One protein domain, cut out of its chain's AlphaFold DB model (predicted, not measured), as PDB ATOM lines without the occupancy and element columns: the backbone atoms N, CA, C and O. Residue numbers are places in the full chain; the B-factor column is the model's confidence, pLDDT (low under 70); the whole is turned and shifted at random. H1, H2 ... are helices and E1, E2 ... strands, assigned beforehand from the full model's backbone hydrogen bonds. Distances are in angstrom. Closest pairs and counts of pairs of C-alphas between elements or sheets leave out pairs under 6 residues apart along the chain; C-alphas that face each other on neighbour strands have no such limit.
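This is residues 752 to 800 of the 885 residues of the protein "Beta-galactosidase" of Paenibacillus sp. DMB5 (UniProt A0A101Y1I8). What is the shape? There is little regular structure: strand E1 runs through the middle between parallel strand E2 and residues 778 to 779 of a long loop, with helix H1 to one side and the loop swinging out on the other. What is printed? The 49 residues include E1, H1 and E2 in that order, a mixed class with 18 residues in named elements. How large? It is compact, radius of gyration of the C-alphas 10.2 A, and flat, spanning 26 by 26 by 13 A.

How do the strands pair? E1, residues 758 to 761, and E2, residues 793 to 796, are parallel neighbours at 23 degrees; N 759 and O 793, 2.8 A apart, are within hydrogen-bond range. Where is H1? In H1, residues 764 to 773, every O i to N i+4 pair is within hydrogen-bond range; its closest C-alphas to E1 are Phe 767 and Tyr 760, 6.9 A. E1, H1, E2 form a strand-helix-strand unit, parallel strands joined through a helix, its crossover left-handed.

Where does E1 begin? C-alpha 758 is at (8.076, 226.416, 45.435), and E1 is 10.3 A long. And the others? H1 is 14.4 A long; E2 is 9.9 A, ending with C-alpha 796 at (16.805, 229.660, 50.564).

Which link is long? H1 to E2, residues 774 to 792. Any cut or low confidence? The printed part has no cut, and no printed residue is under 70 in pLDDT.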
ATOM      1  N   VAL A 752       8.550 215.215  46.297       86.88
ATOM      2  CA  VAL A 752       7.718 215.760  47.365       86.88
ATOM      3  C   VAL A 752       6.587 216.574  46.747       86.88
ATOM      4  O   VAL A 752       6.813 217.570  46.053       86.88
ATOM      5  N   GLU A 753       5.350 216.187  47.043       84.44
ATOM      6  CA  GLU A 753       4.186 216.996  46.697       84.44
ATOM      7  C   GLU A 753       4.049 218.179  47.660       84.44
ATOM      8  O   GLU A 753       3.867 218.023  48.869       84.44
ATOM      9  N   LEU A 754       4.101 219.392  47.112       86.00
ATOM     10  CA  LEU A 754       3.904 220.621  47.867       86.00
ATOM     11  C   LEU A 754       2.552 221.242  47.531       86.00
ATOM     12  O   LEU A 754       2.177 221.385  46.372       86.00
ATOM     13  N   ARG A 755       1.841 221.703  48.567       86.12
ATOM     14  CA  ARG A 755       0.579 222.453  48.411       86.12
ATOM     15  C   ARG A 755       0.770 223.857  47.834       86.12
ATOM     16  O   ARG A 755      -0.205 224.502  47.466       86.12
ATOM     17  N   ARG A 756       2.007 224.354  47.838       87.88
ATOM     18  CA  ARG A 756       2.390 225.695  47.397       87.88
ATOM     19  C   ARG A 756       3.427 225.572  46.298       87.88
ATOM     20  O   ARG A 756       4.289 224.699  46.369       87.88
ATOM     21  N   GLN A 757       3.376 226.477  45.326       90.69
ATOM     22  CA  GLN A 757       4.429 226.573  44.326       90.69
ATOM     23  C   GLN A 757       5.736 226.977  45.016       90.69
ATOM     24  O   GLN A 757       5.782 227.989  45.721       90.69
ATOM     25  N   ALA A 758       6.775 226.164  44.840       94.00
ATOM     26  CA  ALA A 758       8.076 226.416  45.435       94.00
ATOM     27  C   ALA A 758       8.929 227.292  44.521       94.00
ATOM     28  O   ALA A 758       9.000 227.069  43.312       94.00
ATOM     29  N   VAL A 759       9.620 228.251  45.115       94.00
ATOM     30  CA  VAL A 759      10.671 229.029  44.468       94.00
ATOM     31  C   VAL A 759      11.951 228.913  45.279       94.00
ATOM     32  O   VAL A 759      11.902 228.770  46.498       94.00
ATOM     33  N   TYR A 760      13.091 228.970  44.610       94.81
ATOM     34  CA  TYR A 760      14.397 228.778  45.212       94.81
ATOM     35  C   TYR A 760      15.340 229.930  44.881       94.81
ATOM     36  O   TYR A 760      15.487 230.305  43.715       94.81
ATOM     37  N   TYR A 761      16.032 230.427  45.900       92.06
ATOM     38  CA  TYR A 761      17.136 231.369  45.772       92.06
ATOM     39  C   TYR A 761      18.393 230.775  46.417       92.06
ATOM     40  O   TYR A 761      18.350 230.363  47.572       92.06
ATOM     41  N   GLY A 762      19.518 230.754  45.700       90.69
ATOM     42  CA  GLY A 762      20.794 230.251  46.221       90.69
ATOM     43  C   GLY A 762      21.671 229.599  45.151       90.69
ATOM     44  O   GLY A 762      21.471 229.821  43.950       90.69
ATOM     45  N   ALA A 763      22.635 228.784  45.584       90.94
ATOM     46  CA  ALA A 763      23.611 228.108  44.727       90.94
ATOM     47  C   ALA A 763      22.992 227.045  43.795       90.94
ATOM     48  O   ALA A 763      21.949 226.460  44.095       90.94
ATOM     49  N   ASP A 764      23.667 226.774  42.672       89.94
ATOM     50  CA  ASP A 764      23.241 225.810  41.641       89.94
ATOM     51  C   ASP A 764      23.147 224.377  42.171       89.94
ATOM     52  O   ASP A 764      22.248 223.630  41.790       89.94
ATOM     53  N   GLN A 765      24.081 223.999  43.046       89.44
ATOM     54  CA  GLN A 765      24.181 222.645  43.582       89.44
ATOM     55  C   GLN A 765      22.925 222.272  44.377       89.44
ATOM     56  O   GLN A 765      22.265 221.281  44.069       89.44
ATOM     57  N   ASP A 766      22.546 223.117  45.329       91.19
ATOM     58  CA  ASP A 766      21.330 222.976  46.131       91.19
ATOM     59  C   ASP A 766      20.067 223.034  45.271       91.19
ATOM     60  O   ASP A 766      19.145 222.244  45.475       91.19
ATOM     61  N   PHE A 767      20.036 223.909  44.257       92.62
ATOM     62  CA  PHE A 767      18.907 223.967  43.330       92.62
ATOM     63  C   PHE A 767      18.714 222.646  42.583       92.62
ATOM     64  O   PHE A 767      17.582 222.195  42.428       92.62
ATOM     65  N   ALA A 768      19.796 222.011  42.125       91.00
ATOM     66  CA  ALA A 768      19.717 220.730  41.431       91.00
ATOM     67  C   ALA A 768      19.125 219.633  42.333       91.00
ATOM     68  O   ALA A 768      18.255 218.880  41.888       91.00
ATOM     69  N   TYR A 769      19.532 219.588  43.606       88.19
ATOM     70  CA  TYR A 769      18.961 218.669  44.595       88.19
ATOM     71  C   TYR A 769      17.486 218.968  44.878       88.19
ATOM     72  O   TYR A 769      16.641 218.080  44.762       88.19
ATOM     73  N   ILE A 770      17.154 220.223  45.184       90.88
ATOM     74  CA  ILE A 770      15.781 220.638  45.495       90.88
ATOM     75  C   ILE A 770      14.863 220.406  44.304       90.88
ATOM     76  O   ILE A 770      13.763 219.914  44.493       90.88
ATOM     77  N   ARG A 771      15.298 220.693  43.074       90.94
ATOM     78  CA  ARG A 771      14.492 220.468  41.867       90.94
ATOM     79  C   ARG A 771      14.247 218.985  41.597       90.94
ATOM     80  O   ARG A 771      13.194 218.643  41.067       90.94
ATOM     81  N   ARG A 772      15.183 218.098  41.953       89.81
ATOM     82  CA  ARG A 772      14.964 216.644  41.872       89.81
ATOM     83  C   ARG A 772      13.839 216.208  42.815       89.81
ATOM     84  O   ARG A 772      12.980 215.434  42.408       89.81
ATOM     85  N   LEU A 773      13.833 216.739  44.036       90.88
ATOM     86  CA  LEU A 773      12.811 216.458  45.047       90.88
ATOM     87  C   LEU A 773      11.512 217.231  44.806       90.88
ATOM     88  O   LEU A 773      10.442 216.769  45.155       90.88
ATOM     89  N   VAL A 774      11.567 218.402  44.192       92.62
ATOM     90  CA  VAL A 774      10.424 219.281  43.941       92.62
ATOM     91  C   VAL A 774      10.482 219.690  42.470       92.62
ATOM     92  O   VAL A 774      10.972 220.777  42.148       92.62
ATOM     93  N   PRO A 775       9.986 218.847  41.543       88.81
ATOM     94  CA  PRO A 775      10.111 219.092  40.103       88.81
ATOM     95  C   PRO A 775       9.534 220.437  39.641       88.81
ATOM     96  O   PRO A 775      10.006 221.006  38.658       88.81
ATOM     97  N   GLY A 776       8.534 220.956  40.366       88.94
ATOM     98  CA  GLY A 776       7.908 222.260  40.132       88.94
ATOM     99  C   GLY A 776       8.606 223.455  40.794       88.94
ATOM    100  O   GLY A 776       8.033 224.541  40.800       88.94
ATOM    101  N   CYS A 777       9.792 223.276  41.388       93.62
ATOM    102  CA  CYS A 777      10.536 224.364  42.012       93.62
ATOM    103  C   CYS A 777      11.196 225.263  40.956       93.62
ATOM    104  O   CYS A 777      12.010 224.816  40.141       93.62
ATOM    105  N   GLU A 778      10.849 226.547  40.981       92.75
ATOM    106  CA  GLU A 778      11.409 227.564  40.089       92.75
ATOM    107  C   GLU A 778      12.590 228.271  40.749       92.75
ATOM    108  O   GLU A 778      12.578 228.526  41.949       92.75
ATOM    109  N   ARG A 779      13.608 228.641  39.973       92.81
ATOM    110  CA  ARG A 779      14.709 229.459  40.487       92.81
ATOM    111  C   ARG A 779      14.379 230.940  40.349       92.81
ATOM    112  O   ARG A 779      13.911 231.354  39.290       92.81
ATOM    113  N   ILE A 780      14.684 231.718  41.378       92.38
ATOM    114  CA  ILE A 780      14.588 233.179  41.374       92.38
ATOM    115  C   ILE A 780      15.947 233.805  41.707       92.38
ATOM    116  O   ILE A 780      16.810 233.173  42.318       92.38
ATOM    117  N   ASP A 781      16.134 235.054  41.292       89.62
ATOM    118  CA  ASP A 781      17.229 235.918  41.728       89.62
ATOM    119  C   ASP A 781      16.745 236.900  42.815       89.62
ATOM    120  O   ASP A 781      15.600 236.841  43.266       89.62
ATOM    121  N   LEU A 782      17.626 237.804  43.261       85.25
ATOM    122  CA  LEU A 782      17.293 238.819  44.271       85.25
ATOM    123  C   LEU A 782      16.154 239.747  43.821       85.25
ATOM    124  O   LEU A 782      15.358 240.172  44.652       85.25
ATOM    125  N   ALA A 783      16.058 240.050  42.524       85.31
ATOM    126  CA  ALA A 783      14.985 240.885  41.993       85.31
ATOM    127  C   ALA A 783      13.639 240.146  42.021       85.31
ATOM    128  O   ALA A 783      12.616 240.748  42.332       85.31
ATOM    129  N   GLY A 784      13.643 238.834  41.768       85.50
ATOM    130  CA  GLY A 784      12.465 237.969  41.861       85.50
ATOM    131  C   GLY A 784      11.945 237.732  43.282       85.50
ATOM    132  O   GLY A 784      10.871 237.151  43.440       85.50
ATOM    133  N   LEU A 785      12.679 238.169  44.311       85.38
ATOM    134  CA  LEU A 785      12.217 238.157  45.699       85.38
ATOM    135  C   LEU A 785      11.280 239.337  46.005       85.38
ATOM    136  O   LEU A 785      10.381 239.216  46.841       85.38
ATOM    137  N   ASP A 786      11.472 240.469  45.323       80.50
ATOM    138  CA  ASP A 786      10.641 241.657  45.501       80.50
ATOM    139  C   ASP A 786       9.246 241.427  44.898       80.50
ATOM    140  O   ASP A 786       9.092 241.038  43.740       80.50
ATOM    141  N   GLY A 787       8.202 241.616  45.706       75.94
ATOM    142  CA  GLY A 787       6.819 241.339  45.301       75.94
ATOM    143  C   GLY A 787       6.443 239.853  45.195       75.94
ATOM    144  O   GLY A 787       5.359 239.549  44.689       75.94
ATOM    145  N   LEU A 788       7.279 238.927  45.682       86.38
ATOM    146  CA  LEU A 788       6.953 237.500  45.714       86.38
ATOM    147  C   LEU A 788       5.660 237.249  46.515       86.38
ATOM    148  O   LEU A 788       5.510 237.696  47.656       86.38
ATOM    149  N   ALA A 789       4.714 236.524  45.912       82.81
ATOM    150  CA  ALA A 789       3.411 236.257  46.514       82.81
ATOM    151  C   ALA A 789       3.526 235.351  47.755       82.81
ATOM    152  O   ALA A 789       4.231 234.341  47.742       82.81
ATOM    153  N   SER A 790       2.814 235.699  48.831       81.50
ATOM    154  CA  SER A 790       2.911 235.032  50.141       81.50
ATOM    155  C   SER A 790       2.298 233.624  50.202       81.50
ATOM    156  O   SER A 790       2.426 232.918  51.209       81.50
ATOM    157  N   ASP A 791       1.636 233.196  49.129       85.81
ATOM    158  CA  ASP A 791       1.129 231.840  48.928       85.81
ATOM    159  C   ASP A 791       2.183 230.884  48.345       85.81
ATOM    160  O   ASP A 791       1.961 229.671  48.343       85.81
ATOM    161  N   ARG A 792       3.350 231.386  47.920       88.75
ATOM    162  CA  ARG A 792       4.490 230.563  47.492       88.75
ATOM    163  C   ARG A 792       5.302 230.041  48.680       88.75
ATOM    164  O   ARG A 792       5.262 230.588  49.784       88.75
ATOM    165  N   LEU A 793       6.040 228.955  48.454       90.62
ATOM    166  CA  LEU A 793       7.077 228.472  49.367       90.62
ATOM    167  C   LEU A 793       8.431 228.971  48.863       90.62
ATOM    168  O   LEU A 793       8.910 228.508  47.834       90.62
ATOM    169  N   LEU A 794       9.045 229.902  49.585       92.00
ATOM    170  CA  LEU A 794      10.401 230.351  49.298       92.00
ATOM    171  C   LEU A 794      11.415 229.454  50.012       92.00
ATOM    172  O   LEU A 794      11.370 229.325  51.234       92.00
ATOM    173  N   ILE A 795      12.333 228.867  49.251       92.31
ATOM    174  CA  ILE A 795      13.436 228.046  49.745       92.31
ATOM    175  C   ILE A 795      14.736 228.820  49.537       92.31
ATOM    176  O   ILE A 795      15.049 229.233  48.420       92.31
ATOM    177  N   ILE A 796      15.494 229.013  50.612       92.06
ATOM    178  CA  ILE A 796      16.805 229.660  50.564       92.06
ATOM    179  C   ILE A 796      17.874 228.578  50.658       92.06
ATOM    180  O   ILE A 796      17.857 227.765  51.580       92.06
ATOM    181  N   GLY A 797      18.766 228.553  49.673       89.62
ATOM    182  CA  GLY A 797      19.898 227.641  49.621       89.62
ATOM    183  C   GLY A 797      20.904 227.885  50.730       89.62
ATOM    184  O   GLY A 797      20.977 228.966  51.322       89.62
ATOM    185  N   SER A 798      21.709 226.865  50.991       87.44
ATOM    186  CA  SER A 798      22.821 226.946  51.923       87.44
ATOM    187  C   SER A 798      23.853 227.982  51.463       87.44
ATOM    188  O   SER A 798      24.027 228.239  50.270       87.44
ATOM    189  N   TYR A 799      24.518 228.609  52.439       83.62
ATOM    190  CA  TYR A 799      25.573 229.605  52.218       83.62
ATOM    191  C   TYR A 799      25.161 230.798  51.336       83.62
ATOM    192  O   TYR A 799      25.982 231.343  50.601       83.62
ATOM    193  N   ALA A 800      23.896 231.225  51.400       84.31
ATOM    194  CA  ALA A 800      23.458 232.447  50.734       84.31
ATOM    195  C   ALA A 800      24.213 233.669  51.295       84.31
ATOM    196  O   ALA A 800      24.081 234.008  52.472       84.31
TER     197      ALA A 800